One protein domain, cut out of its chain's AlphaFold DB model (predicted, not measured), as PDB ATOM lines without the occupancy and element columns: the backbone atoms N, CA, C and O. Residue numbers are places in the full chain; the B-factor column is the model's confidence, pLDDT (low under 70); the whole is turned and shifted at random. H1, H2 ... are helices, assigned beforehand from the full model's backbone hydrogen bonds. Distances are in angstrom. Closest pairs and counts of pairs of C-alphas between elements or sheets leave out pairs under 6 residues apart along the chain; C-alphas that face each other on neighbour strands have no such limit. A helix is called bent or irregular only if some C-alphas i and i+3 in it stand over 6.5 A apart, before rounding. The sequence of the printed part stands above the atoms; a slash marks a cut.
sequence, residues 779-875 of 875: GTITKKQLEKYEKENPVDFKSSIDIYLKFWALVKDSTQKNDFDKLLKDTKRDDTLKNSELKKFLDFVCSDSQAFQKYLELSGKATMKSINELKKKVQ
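AT A GLANCE: This is residues 779 to 875 of the 875 residues of an uncharacterized protein of Gelidibacter sp. F6074 (UniProt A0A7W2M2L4). What shape? H2, H3 and H4 run back and forth side by side, with H6 along H4, H5 across one end and H1 folded back on H2. What size? The compact, all-helix printed part has 97 residues with six named helices, no named strand, a radius of gyration of the C-alphas of 12.8 A and spans of 38 by 26 by 20 A.

IN THESE COORDINATES: Which helices? H1 is 783 to 792, from C-alpha (-25.699, 45.149, 22.320), H2 795 to 813, H3 817 to 829, H4 837 to 845, H5 849 to 856 and H6 867 to 874, to C-alpha (-11.944, 39.640, 10.394). Any irregular? H2 is: C-alphas 796 and 799 are 8.0 A apart.

HOW THE PARTS SIT: Which touch? H2 touches H1 and H3. The hub, H4, touches H3, closest at C-alphas 842 and 824, 5.9 A, H6, and H5 only at the corner. Backbones? In H3 to H6 every O i to N i+4 pair is within hydrogen-bond range.

THE WHOLE: Any cut? The printed part has no cut. Low confidence? Residues 793 and 875 are under 70.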
ATOM      1  N   GLY A 779     -14.032  43.433  24.962       81.75
ATOM      2  CA  GLY A 779     -14.607  43.051  23.666       81.75
ATOM      3  C   GLY A 779     -15.840  42.140  23.763       81.75
ATOM      4  O   GLY A 779     -16.387  41.750  22.730       81.75
ATOM      5  N   THR A 780     -16.265  41.778  24.980       86.25
ATOM      6  CA  THR A 780     -17.367  40.837  25.256       86.25
ATOM      7  C   THR A 780     -18.703  41.517  25.549       86.25
ATOM      8  O   THR A 780     -19.727  40.836  25.532       86.25
ATOM      9  N   ILE A 781     -18.728  42.832  25.796       86.62
ATOM     10  CA  ILE A 781     -19.972  43.575  26.034       86.62
ATOM     11  C   ILE A 781     -20.919  43.469  24.831       86.62
ATOM     12  O   ILE A 781     -20.535  43.719  23.685       86.62
ATOM     13  N   THR A 782     -22.168  43.077  25.096       86.75
ATOM     14  CA  THR A 782     -23.164  42.848  24.045       86.75
ATOM     15  C   THR A 782     -24.093  44.033  23.825       86.75
ATOM     16  O   THR A 782     -24.361  44.814  24.743       86.75
ATOM     17  N   LYS A 783     -24.685  44.124  22.626       79.00
ATOM     18  CA  LYS A 783     -25.699  45.149  22.320       79.00
ATOM     19  C   LYS A 783     -26.851  45.182  23.341       79.00
ATOM     20  O   LYS A 783     -27.238  46.260  23.771       79.00
ATOM     21  N   LYS A 784     -27.322  44.023  23.823       80.88
ATOM     22  CA  LYS A 784     -28.372  43.946  24.861       80.88
ATOM     23  C   LYS A 784     -27.937  44.494  26.228       80.88
ATOM     24  O   LYS A 784     -28.783  44.967  26.978       80.88
ATOM     25  N   GLN A 785     -26.647  44.425  26.568       84.31
ATOM     26  CA  GLN A 785     -26.114  45.056  27.784       84.31
ATOM     27  C   GLN A 785     -25.998  46.573  27.606       84.31
ATOM     28  O   GLN A 785     -26.342  47.312  28.518       84.31
ATOM     29  N   LEU A 786     -25.612  47.046  26.418       85.88
ATOM     30  CA  LEU A 786     -25.582  48.476  26.088       85.88
ATOM     31  C   LEU A 786     -26.989  49.100  26.110       85.88
ATOM     32  O   LEU A 786     -27.193  50.094  26.792       85.88
ATOM     33  N   GLU A 787     -27.976  48.457  25.478       81.88
ATOM     34  CA  GLU A 787     -29.405  48.835  25.514       81.88
ATOM     35  C   GLU A 787     -30.022  48.757  26.928       81.88
ATOM     36  O   GLU A 787     -31.079  49.339  27.185       81.88
ATOM     37  N   LYS A 788     -29.400  48.005  27.849       85.62
ATOM     38  CA  LYS A 788     -29.753  47.990  29.274       85.62
ATOM     39  C   LYS A 788     -29.124  49.190  29.989       85.62
ATOM     40  O   LYS A 788     -29.849  49.943  30.633       85.62
ATOM     41  N   TYR A 789     -27.817  49.401  29.836       83.69
ATOM     42  CA  TYR A 789     -27.110  50.517  30.466       83.69
ATOM     43  C   TYR A 789     -27.614  51.882  29.980       83.69
ATOM     44  O   TYR A 789     -27.737  52.794  30.784       83.69
ATOM     45  N   GLU A 790     -28.013  52.021  28.714       80.25
ATOM     46  CA  GLU A 790     -28.684  53.219  28.185       80.25
ATOM     47  C   GLU A 790     -29.950  53.583  28.990       80.25
ATOM     48  O   GLU A 790     -30.164  54.748  29.327       80.25
ATOM     49  N   LYS A 791     -30.753  52.579  29.371       78.94
ATOM     50  CA  LYS A 791     -31.987  52.747  30.165       78.94
ATOM     51  C   LYS A 791     -31.719  52.963  31.652       78.94
ATOM     52  O   LYS A 791     -32.488  53.654  32.312       78.94
ATOM     53  N   GLU A 792     -30.634  52.393  32.172       77.06
ATOM     54  CA  GLU A 792     -30.140  52.654  33.533       77.06
ATOM     55  C   GLU A 792     -29.437  54.028  33.640       77.06
ATOM     56  O   GLU A 792     -29.257  54.539  34.742       77.06
ATOM     57  N   ASN A 793     -29.120  54.658  32.497       66.94
ATOM     58  CA  ASN A 793     -28.666  56.046  32.322       66.94
ATOM     59  C   ASN A 793     -27.507  56.473  33.266       66.94
ATOM     60  O   ASN A 793     -27.612  57.512  33.928       66.94
ATOM     61  N   PRO A 794     -26.392  55.708  33.343       74.94
ATOM     62  CA  PRO A 794     -25.241  56.044  34.175       74.94
ATOM     63  C   PRO A 794     -24.537  57.285  33.614       74.94
ATOM     64  O   PRO A 794     -23.920  57.244  32.546       74.94
ATOM     65  N   VAL A 795     -24.631  58.393  34.354       71.69
ATOM     66  CA  VAL A 795     -24.156  59.726  33.941       71.69
ATOM     67  C   VAL A 795     -22.699  59.690  33.463       71.69
ATOM     68  O   VAL A 795     -22.389  60.236  32.406       71.69
ATOM     69  N   ASP A 796     -21.840  58.966  34.181       78.25
ATOM     70  CA  ASP A 796     -20.390  58.904  33.952       78.25
ATOM     71  C   ASP A 796     -19.976  58.143  32.676       78.25
ATOM     72  O   ASP A 796     -18.843  58.280  32.216       78.25
ATOM     73  N   PHE A 797     -20.874  57.341  32.087       86.38
ATOM     74  CA  PHE A 797     -20.574  56.474  30.933       86.38
ATOM     75  C   PHE A 797     -21.471  56.707  29.719       86.38
ATOM     76  O   PHE A 797     -21.320  56.020  28.707       86.38
ATOM     77  N   LYS A 798     -22.389  57.678  29.781       84.50
ATOM     78  CA  LYS A 798     -23.363  57.933  28.714       84.50
ATOM     79  C   LYS A 798     -22.712  58.144  27.342       84.50
ATOM     80  O   LYS A 798     -23.086  57.470  26.390       84.50
ATOM     81  N   SER A 799     -21.674  58.982  27.259       87.00
ATOM     82  CA  SER A 799     -20.905  59.193  26.017       87.00
ATOM     83  C   SER A 799     -20.309  57.890  25.467       87.00
ATOM     84  O   SER A 799     -20.381  57.621  24.267       87.00
ATOM     85  N   SER A 800     -19.764  57.045  26.344       91.00
ATOM     86  CA  SER A 800     -19.153  55.770  25.966       91.00
ATOM     87  C   SER A 800     -20.193  54.774  25.439       91.00
ATOM     88  O   SER A 800     -19.942  54.065  24.464       91.00
ATOM     89  N   ILE A 801     -21.383  54.744  26.047       90.31
ATOM     90  CA  ILE A 801     -22.522  53.929  25.600       90.31
ATOM     91  C   ILE A 801     -23.041  54.445  24.247       90.31
ATOM     92  O   ILE A 801     -23.198  53.650  23.322       90.31
ATOM     93  N   ASP A 802     -23.199  55.762  24.078       89.44
ATOM     94  CA  ASP A 802     -23.622  56.386  22.816       89.44
ATOM     95  C   ASP A 802     -22.659  56.062  21.658       89.44
ATOM     96  O   ASP A 802     -23.097  55.794  20.537       89.44
ATOM     97  N   ILE A 803     -21.341  56.074  21.901       92.31
ATOM     98  CA  ILE A 803     -20.313  55.683  20.916       92.31
ATOM     99  C   ILE A 803     -20.462  54.202  20.530       92.31
ATOM    100  O   ILE A 803     -20.415  53.859  19.346       92.31
ATOM    101  N   TYR A 804     -20.712  53.325  21.503       92.50
ATOM    102  CA  TYR A 804     -20.967  51.901  21.269       92.50
ATOM    103  C   TYR A 804     -22.272  51.627  20.506       92.50
ATOM    104  O   TYR A 804     -22.321  50.732  19.661       92.50
ATOM    105  N   LEU A 805     -23.340  52.379  20.770       89.19
ATOM    106  CA  LEU A 805     -24.611  52.230  20.056       89.19
ATOM    107  C   LEU A 805     -24.503  52.756  18.616       89.19
ATOM    108  O   LEU A 805     -24.989  52.099  17.693       89.19
ATOM    109  N   LYS A 806     -23.767  53.855  18.396       91.38
ATOM    110  CA  LYS A 806     -23.386  54.332  17.051       91.38
ATOM    111  C   LYS A 806     -22.573  53.284  16.289       91.38
ATOM    112  O   LYS A 806     -22.875  53.037  15.125       91.38
ATOM    113  N   PHE A 807     -21.614  52.609  16.933       93.75
ATOM    114  CA  PHE A 807     -20.889  51.485  16.323       93.75
ATOM    115  C   PHE A 807     -21.850  50.398  15.820       93.75
ATOM    116  O   PHE A 807     -21.808  50.037  14.646       93.75
ATOM    117  N   TRP A 808     -22.761  49.919  16.672       90.50
ATOM    118  CA  TRP A 808     -23.707  48.862  16.296       90.50
ATOM    119  C   TRP A 808     -24.747  49.285  15.247       90.50
ATOM    120  O   TRP A 808     -25.269  48.420  14.545       90.50
ATOM    121  N   ALA A 809     -25.028  50.584  15.098       88.50
ATOM    122  CA  ALA A 809     -25.797  51.105  13.967       88.50
ATOM    123  C   ALA A 809     -24.983  51.052  12.660       88.50
ATOM    124  O   ALA A 809     -25.449  50.489  11.670       88.50
ATOM    125  N   LEU A 810     -23.737  51.541  12.664       89.44
ATOM    126  CA  LEU A 810     -22.865  51.507  11.481       89.44
ATOM    127  C   LEU A 810     -22.554  50.073  11.016       89.44
ATOM    128  O   LEU A 810     -22.530  49.828   9.814       89.44
ATOM    129  N   VAL A 811     -22.397  49.114  11.940       87.69
ATOM    130  CA  VAL A 811     -22.201  47.680  11.623       87.69
ATOM    131  C   VAL A 811     -23.372  47.077  10.840       87.69
ATOM    132  O   VAL A 811     -23.170  46.146  10.054       87.69
ATOM    133  N   LYS A 812     -24.587  47.592  11.053       82.00
ATOM    134  CA  LYS A 812     -25.802  47.140  10.373       82.00
ATOM    135  C   LYS A 812     -26.032  47.878   9.052       82.00
ATOM    136  O   LYS A 812     -26.382  47.229   8.072       82.00
ATOM    137  N   ASP A 813     -25.851  49.201   9.042       73.88
ATOM    138  CA  ASP A 813     -26.448  50.084   8.029       73.88
ATOM    139  C   ASP A 813     -25.456  50.954   7.222       73.88
ATOM    140  O   ASP A 813     -25.886  51.569   6.246       73.88
ATOM    141  N   SER A 814     -24.155  51.021   7.557       75.81
ATOM    142  CA  SER A 814     -23.173  51.826   6.792       75.81
ATOM    143  C   SER A 814     -22.189  50.991   5.965       75.81
ATOM    144  O   SER A 814     -21.676  49.954   6.386       75.81
ATOM    145  N   THR A 815     -21.886  51.507   4.773       76.50
ATOM    146  CA  THR A 815     -20.861  51.011   3.844       76.50
ATOM    147  C   THR A 815     -19.671  51.968   3.696       76.50
ATOM    148  O   THR A 815     -18.769  51.694   2.906       76.50
ATOM    149  N   GLN A 816     -19.634  53.093   4.426       84.81
ATOM    150  CA  GLN A 816     -18.646  54.159   4.219       84.81
ATOM    151  C   GLN A 816     -17.564  54.190   5.303       84.81
ATOM    152  O   GLN A 816     -17.849  54.393   6.482       84.81
ATOM    153  N   LYS A 817     -16.288  54.095   4.898       86.12
ATOM    154  CA  LYS A 817     -15.137  54.147   5.823       86.12
ATOM    155  C   LYS A 817     -15.102  55.433   6.660       86.12
ATOM    156  O   LYS A 817     -14.780  55.381   7.843       86.12
ATOM    157  N   ASN A 818     -15.517  56.560   6.074       88.19
ATOM    158  CA  ASN A 818     -15.550  57.870   6.731       88.19
ATOM    159  C   ASN A 818     -16.377  57.893   8.033       88.19
ATOM    160  O   ASN A 818     -16.022  58.629   8.955       88.19
ATOM    161  N   ASP A 819     -17.439  57.087   8.141       89.94
ATOM    162  CA  ASP A 819     -18.252  57.005   9.362       89.94
ATOM    163  C   ASP A 819     -17.482  56.322  10.501       89.94
ATOM    164  O   ASP A 819     -17.490  56.789  11.642       89.94
ATOM    165  N   PHE A 820     -16.755  55.249  10.180       90.75
ATOM    166  CA  PHE A 820     -15.897  54.530  11.121       90.75
ATOM    167  C   PHE A 820     -14.654  55.361  11.483       90.75
ATOM    168  O   PHE A 820     -14.303  55.440  12.660       90.75
ATOM    169  N   ASP A 821     -14.060  56.080  10.523       88.62
ATOM    170  CA  ASP A 821     -12.964  57.036  10.757       88.62
ATOM    171  C   ASP A 821     -13.393  58.203  11.667       88.62
ATOM    172  O   ASP A 821     -12.590  58.724  12.449       88.62
ATOM    173  N   LYS A 822     -14.660  58.630  11.587       91.44
ATOM    174  CA  LYS A 822     -15.256  59.612  12.503       91.44
ATOM    175  C   LYS A 822     -15.462  59.005  13.891       91.44
ATOM    176  O   LYS A 822     -14.995  59.582  14.871       91.44
ATOM    177  N   LEU A 823     -16.062  57.819  13.981       93.62
ATOM    178  CA  LEU A 823     -16.300  57.145  15.260       93.62
ATOM    179  C   LEU A 823     -14.992  56.801  15.995       93.62
ATOM    180  O   LEU A 823     -14.925  56.890  17.219       93.62
ATOM    181  N   LEU A 824     -13.921  56.480  15.266       93.88
ATOM    182  CA  LEU A 824     -12.583  56.267  15.819       93.88
ATOM    183  C   LEU A 824     -11.999  57.541  16.456       93.88
ATOM    184  O   LEU A 824     -11.298  57.447  17.464       93.88
ATOM    185  N   LYS A 825     -12.297  58.732  15.919       92.94
ATOM    186  CA  LYS A 825     -11.891  60.015  16.528       92.94
ATOM    187  C   LYS A 825     -12.642  60.274  17.833       92.94
ATOM    188  O   LYS A 825     -12.016  60.700  18.800       92.94
ATOM    189  N   ASP A 826     -13.933  59.960  17.881       91.69
ATOM    190  CA  ASP A 826     -14.742  60.087  19.100       91.69
ATOM    191  C   ASP A 826     -14.286  59.071  20.167       91.69
ATOM    192  O   ASP A 826     -14.026  59.431  21.312       91.69
ATOM    193  N   THR A 827     -14.031  57.821  19.765       92.69
ATOM    194  CA  THR A 827     -13.532  56.741  20.641       92.69
ATOM    195  C   THR A 827     -12.131  57.041  21.203       92.69
ATOM    196  O   THR A 827     -11.806  56.627  22.312       92.69
ATOM    197  N   LYS A 828     -11.290  57.782  20.467       91.06
ATOM    198  CA  LYS A 828      -9.967  58.251  20.932       91.06
ATOM    199  C   LYS A 828     -10.034  59.445  21.893       91.06
ATOM    200  O   LYS A 828      -9.030  59.727  22.544       91.06
ATOM    201  N   ARG A 829     -11.174  60.140  21.979       90.06
ATOM    202  CA  ARG A 829     -11.417  61.268  22.899       90.06
ATOM    203  C   ARG A 829     -12.114  60.850  24.194       90.06
ATOM    204  O   ARG A 829     -12.005  61.563  25.182       90.06
ATOM    205  N   ASP A 830     -12.812  59.719  24.192       92.88
ATOM    206  CA  ASP A 830     -13.489  59.172  25.368       92.88
ATOM    207  C   ASP A 830     -12.489  58.503  26.339       92.88
ATOM    208  O   ASP A 830     -11.740  57.593  25.970       92.88
ATOM    209  N   ASP A 831     -12.480  58.949  27.599       85.94
ATOM    210  CA  ASP A 831     -11.531  58.493  28.625       85.94
ATOM    211  C   ASP A 831     -11.690  57.024  29.038       85.94
ATOM    212  O   ASP A 831     -10.723  56.405  29.497       85.94
ATOM    213  N   THR A 832     -12.878  56.444  28.859       89.31
ATOM    214  CA  THR A 832     -13.121  55.016  29.078       89.31
ATOM    215  C   THR A 832     -12.703  54.216  27.848       89.31
ATOM    216  O   THR A 832     -12.014  53.202  27.982       89.31
ATOM    217  N   LEU A 833     -13.064  54.672  26.646       91.94
ATOM    218  CA  LEU A 833     -12.921  53.895  25.416       91.94
ATOM    219  C   LEU A 833     -11.562  54.011  24.724       91.94
ATOM    220  O   LEU A 833     -11.227  53.100  23.966       91.94
ATOM    221  N   LYS A 834     -10.738  55.027  25.005       87.56
ATOM    222  CA  LYS A 834      -9.414  55.212  24.367       87.56
ATOM    223  C   LYS A 834      -8.471  53.998  24.448       87.56
ATOM    224  O   LYS A 834      -7.630  53.822  23.566       87.56
ATOM    225  N   ASN A 835      -8.663  53.127  25.445       85.06
ATOM    226  CA  ASN A 835      -7.908  51.881  25.654       85.06
ATOM    227  C   ASN A 835      -8.725  50.588  25.396       85.06
ATOM    228  O   ASN A 835      -8.222  49.489  25.630       85.06
ATOM    229  N   SER A 836      -9.973  50.702  24.929       92.25
ATOM    230  CA  SER A 836     -10.925  49.587  24.780       92.25
ATOM    231  C   SER A 836     -10.638  48.641  23.608       92.25
ATOM    232  O   SER A 836      -9.966  48.985  22.631       92.25
ATOM    233  N   GLU A 837     -11.256  47.458  23.643       91.06
ATOM    234  CA  GLU A 837     -11.300  46.559  22.487       91.06
ATOM    235  C   GLU A 837     -12.065  47.139  21.284       91.06
ATOM    236  O   GLU A 837     -11.716  46.794  20.151       91.06
ATOM    237  N   LEU A 838     -13.028  48.050  21.493       93.25
ATOM    238  CA  LEU A 838     -13.678  48.810  20.415       93.25
ATOM    239  C   LEU A 838     -12.666  49.698  19.690       93.25
ATOM    240  O   LEU A 838     -12.551  49.626  18.469       93.25
ATOM    241  N   LYS A 839     -11.865  50.466  20.437       94.25
ATOM    242  CA  LYS A 839     -10.802  51.315  19.883       94.25
ATOM    243  C   LYS A 839      -9.798  50.498  19.073       94.25
ATOM    244  O   LYS A 839      -9.467  50.889  17.959       94.25
ATOM    245  N   LYS A 840      -9.368  49.336  19.583       92.00
ATOM    246  CA  LYS A 840      -8.475  48.412  18.854       92.00
ATOM    247  C   LYS A 840      -9.119  47.828  17.587       92.00
ATOM    248  O   LYS A 840      -8.420  47.607  16.608       92.00
ATOM    249  N   PHE A 841     -10.428  47.554  17.599       92.38
ATOM    250  CA  PHE A 841     -11.142  47.066  16.412       92.38
ATOM    251  C   PHE A 841     -11.301  48.163  15.355       92.38
ATOM    252  O   PHE A 841     -11.040  47.921  14.182       92.38
ATOM    253  N   LEU A 842     -11.667  49.377  15.771       92.12
ATOM    254  CA  LEU A 842     -11.777  50.524  14.875       92.12
ATOM    255  C   LEU A 842     -10.411  50.930  14.301       92.12
ATOM    256  O   LEU A 842     -10.344  51.186  13.108       92.12
ATOM    257  N   ASP A 843      -9.321  50.916  15.081       91.12
ATOM    258  CA  ASP A 843      -7.957  51.128  14.554       91.12
ATOM    259  C   ASP A 843      -7.593  50.119  13.446       91.12
ATOM    260  O   ASP A 843      -6.953  50.509  12.474       91.12
ATOM    261  N   PHE A 844      -8.026  48.854  13.555       90.19
ATOM    262  CA  PHE A 844      -7.852  47.856  12.491       90.19
ATOM    263  C   PHE A 844      -8.749  48.151  11.281       90.19
ATOM    264  O   PHE A 844      -8.262  48.285  10.168       90.19
ATOM    265  N   VAL A 845     -10.064  48.288  11.475       89.50
ATOM    266  CA  VAL A 845     -11.027  48.487  10.369       89.50
ATOM    267  C   VAL A 845     -10.768  49.798   9.611       89.50
ATOM    268  O   VAL A 845     -11.112  49.922   8.438       89.50
ATOM    269  N   CYS A 846     -10.123  50.767  10.263       89.75
ATOM    270  CA  CYS A 846      -9.770  52.061   9.693       89.75
ATOM    271  C   CYS A 846      -8.318  52.161   9.184       89.75
ATOM    272  O   CYS A 846      -7.983  53.223   8.650       89.75
ATOM    273  N   SER A 847      -7.465  51.134   9.333       86.31
ATOM    274  CA  SER A 847      -6.023  51.231   9.022       86.31
ATOM    275  C   SER A 847      -5.754  51.609   7.568       86.31
ATOM    276  O   SER A 847      -4.931  52.476   7.282       86.31
ATOM    277  N   ASP A 848      -6.488  50.977   6.659       86.38
ATOM    278  CA  ASP A 848      -6.353  51.102   5.215       86.38
ATOM    279  C   ASP A 848      -7.647  50.638   4.517       86.38
ATOM    280  O   ASP A 848      -8.604  50.177   5.146       86.38
ATOM    281  N   SER A 849      -7.699  50.787   3.194       84.19
ATOM    282  CA  SER A 849      -8.874  50.417   2.398       84.19
ATOM    283  C   SER A 849      -9.088  48.903   2.279       84.19
ATOM    284  O   SER A 849     -10.224  48.477   2.090       84.19
ATOM    285  N   GLN A 850      -8.041  48.079   2.386       85.56
ATOM    286  CA  GLN A 850      -8.142  46.622   2.260       85.56
ATOM    287  C   GLN A 850      -8.694  45.994   3.547       85.56
ATOM    288  O   GLN A 850      -9.562  45.121   3.477       85.56
ATOM    289  N   ALA A 851      -8.265  46.476   4.715       84.44
ATOM    290  CA  ALA A 851      -8.850  46.121   6.007       84.44
ATOM    291  C   ALA A 851     -10.344  46.487   6.071       84.44
ATOM    292  O   ALA A 851     -11.159  45.685   6.534       84.44
ATOM    293  N   PHE A 852     -10.724  47.652   5.527       90.88
ATOM    294  CA  PHE A 852     -12.129  48.054   5.449       90.88
ATOM    295  C   PHE A 852     -12.957  47.164   4.504       90.88
ATOM    296  O   PHE A 852     -14.069  46.783   4.863       90.88
ATOM    297  N   GLN A 853     -12.429  46.770   3.337       85.12
ATOM    298  CA  GLN A 853     -13.145  45.863   2.422       85.12
ATOM    299  C   GLN A 853     -13.337  44.459   3.019       85.12
ATOM    300  O   GLN A 853     -14.460  43.959   3.022       85.12
ATOM    301  N   LYS A 854     -12.309  43.878   3.658       85.69
ATOM    302  CA  LYS A 854     -12.449  42.608   4.408       85.69
ATOM    303  C   LYS A 854     -13.543  42.681   5.480       85.69
ATOM    304  O   LYS A 854     -14.276  41.721   5.700       85.69
ATOM    305  N   TYR A 855     -13.673  43.830   6.144       89.62
ATOM    306  CA  TYR A 855     -14.757  44.097   7.091       89.62
ATOM    307  C   TYR A 855     -16.135  44.266   6.410       89.62
ATOM    308  O   TYR A 855     -17.168  43.882   6.974       89.62
ATOM    309  N   LEU A 856     -16.192  44.811   5.190       87.12
ATOM    310  CA  LEU A 856     -17.438  44.897   4.430       87.12
ATOM    311  C   LEU A 856     -17.964  43.513   4.021       87.12
ATOM    312  O   LEU A 856     -19.161  43.274   4.195       87.12
ATOM    313  N   GLU A 857     -17.079  42.618   3.580       86.00
ATOM    314  CA  GLU A 857     -17.358  41.260   3.071       86.00
ATOM    315  C   GLU A 857     -17.860  40.254   4.134       86.00
ATOM    316  O   GLU A 857     -18.320  39.162   3.794       86.00
ATOM    317  N   LEU A 858     -17.823  40.600   5.428       87.44
ATOM    318  CA  LEU A 858     -18.201  39.705   6.531       87.44
ATOM    319  C   LEU A 858     -19.659  39.211   6.470       87.44
ATOM    320  O   LEU A 858     -20.606  39.917   6.845       87.44
ATOM    321  N   SER A 859     -19.833  37.926   6.156       78.62
ATOM    322  CA  SER A 859     -21.134  37.259   6.223       78.62
ATOM    323  C   SER A 859     -21.710  37.266   7.649       78.62
ATOM    324  O   SER A 859     -21.097  36.796   8.617       78.62
ATOM    325  N   GLY A 860     -22.922  37.809   7.791       81.19
ATOM    326  CA  GLY A 860     -23.656  37.851   9.059       81.19
ATOM    327  C   GLY A 860     -23.172  38.885  10.085       81.19
ATOM    328  O   GLY A 860     -23.576  38.796  11.239       81.19
ATOM    329  N   LYS A 861     -22.350  39.883   9.723       84.81
ATOM    330  CA  LYS A 861     -21.873  40.910  10.684       84.81
ATOM    331  C   LYS A 861     -22.992  41.618  11.468       84.81
ATOM    332  O   LYS A 861     -22.831  41.882  12.653       84.81
ATOM    333  N   ALA A 862     -24.151  41.829  10.842       81.94
ATOM    334  CA  ALA A 862     -25.327  42.444  11.463       81.94
ATOM    335  C   ALA A 862     -26.070  41.549  12.485       81.94
ATOM    336  O   ALA A 862     -26.949  42.048  13.185       81.94
ATOM    337  N   THR A 863     -25.749  40.250  12.589       83.00
ATOM    338  CA  THR A 863     -26.321  39.336  13.603       83.00
ATOM    339  C   THR A 863     -25.362  39.026  14.758       83.00
ATOM    340  O   THR A 863     -25.760  38.356  15.716       83.00
ATOM    341  N   MET A 864     -24.125  39.531  14.695       86.00
ATOM    342  CA  MET A 864     -23.135  39.413  15.770       86.00
ATOM    343  C   MET A 864     -23.517  40.276  16.973       86.00
ATOM    344  O   MET A 864     -24.170  41.312  16.842       86.00
ATOM    345  N   LYS A 865     -23.116  39.833  18.165       84.88
ATOM    346  CA  LYS A 865     -23.550  40.411  19.443       84.88
ATOM    347  C   LYS A 865     -22.433  41.130  20.190       84.88
ATOM    348  O   LYS A 865     -22.763  41.987  21.005       84.88
ATOM    349  N   SER A 866     -21.164  40.811  19.921       89.69
ATOM    350  CA  SER A 866     -19.974  41.360  20.592       89.69
ATOM    351  C   SER A 866     -18.830  41.689  19.615       89.69
ATOM    352  O   SER A 866     -18.792  41.203  18.483       89.69
ATOM    353  N   ILE A 867     -17.861  42.506  20.046       87.94
ATOM    354  CA  ILE A 867     -16.686  42.869  19.225       87.94
ATOM    355  C   ILE A 867     -15.749  41.672  19.025       87.94
ATOM    356  O   ILE A 867     -15.105  41.564  17.983       87.94
ATOM    357  N   ASN A 868     -15.686  40.753  19.990       87.25
ATOM    358  CA  ASN A 868     -14.879  39.541  19.865       87.25
ATOM    359  C   ASN A 868     -15.391  38.606  18.753       87.25
ATOM    360  O   ASN A 868     -14.576  37.989  18.069       87.25
ATOM    361  N   GLU A 869     -16.706  38.544  18.515       87.00
ATOM    362  CA  GLU A 869     -17.282  37.825  17.365       87.00
ATOM    363  C   GLU A 869     -16.863  38.458  16.029       87.00
ATOM    364  O   GLU A 869     -16.455  37.740  15.117       87.00
ATOM    365  N   LEU A 870     -16.897  39.795  15.934       84.69
ATOM    366  CA  LEU A 870     -16.439  40.533  14.751       84.69
ATOM    367  C   LEU A 870     -14.943  40.309  14.498       84.69
ATOM    368  O   LEU A 870     -14.562  39.927  13.394       84.69
ATOM    369  N   LYS A 871     -14.092  40.468  15.523       84.69
ATOM    370  CA  LYS A 871     -12.644  40.215  15.426       84.69
ATOM    371  C   LYS A 871     -12.337  38.810  14.914       84.69
ATOM    372  O   LYS A 871     -11.576  38.681  13.963       84.69
ATOM    373  N   LYS A 872     -12.992  37.784  15.468       85.56
ATOM    374  CA  LYS A 872     -12.776  36.370  15.106       85.56
ATOM    375  C   LYS A 872     -13.281  35.983  13.699       85.56
ATOM    376  O   LYS A 872     -13.083  34.847  13.287       85.56
ATOM    377  N   LYS A 873     -13.944  36.887  12.964       79.88
ATOM    378  CA  LYS A 873     -14.236  36.718  11.524       79.88
ATOM    379  C   LYS A 873     -13.418  37.634  10.599       79.88
ATOM    380  O   LYS A 873     -13.459  37.438   9.391       79.88
ATOM    381  N   VAL A 874     -12.755  38.656  11.143       78.56
ATOM    382  CA  VAL A 874     -11.944  39.640  10.394       78.56
ATOM    383  C   VAL A 874     -10.464  39.242  10.347       78.56
ATOM    384  O   VAL A 874      -9.757  39.620   9.411       78.56
ATOM    385  N   GLN A 875     -10.017  38.516  11.373       66.12
ATOM    386  CA  GLN A 875      -8.700  37.889  11.493       66.12
ATOM    387  C   GLN A 875      -8.732  36.468  10.925       66.12
ATOM    388  O   GLN A 875      -7.769  36.140  10.200       66.12
TER     389      GLN A 875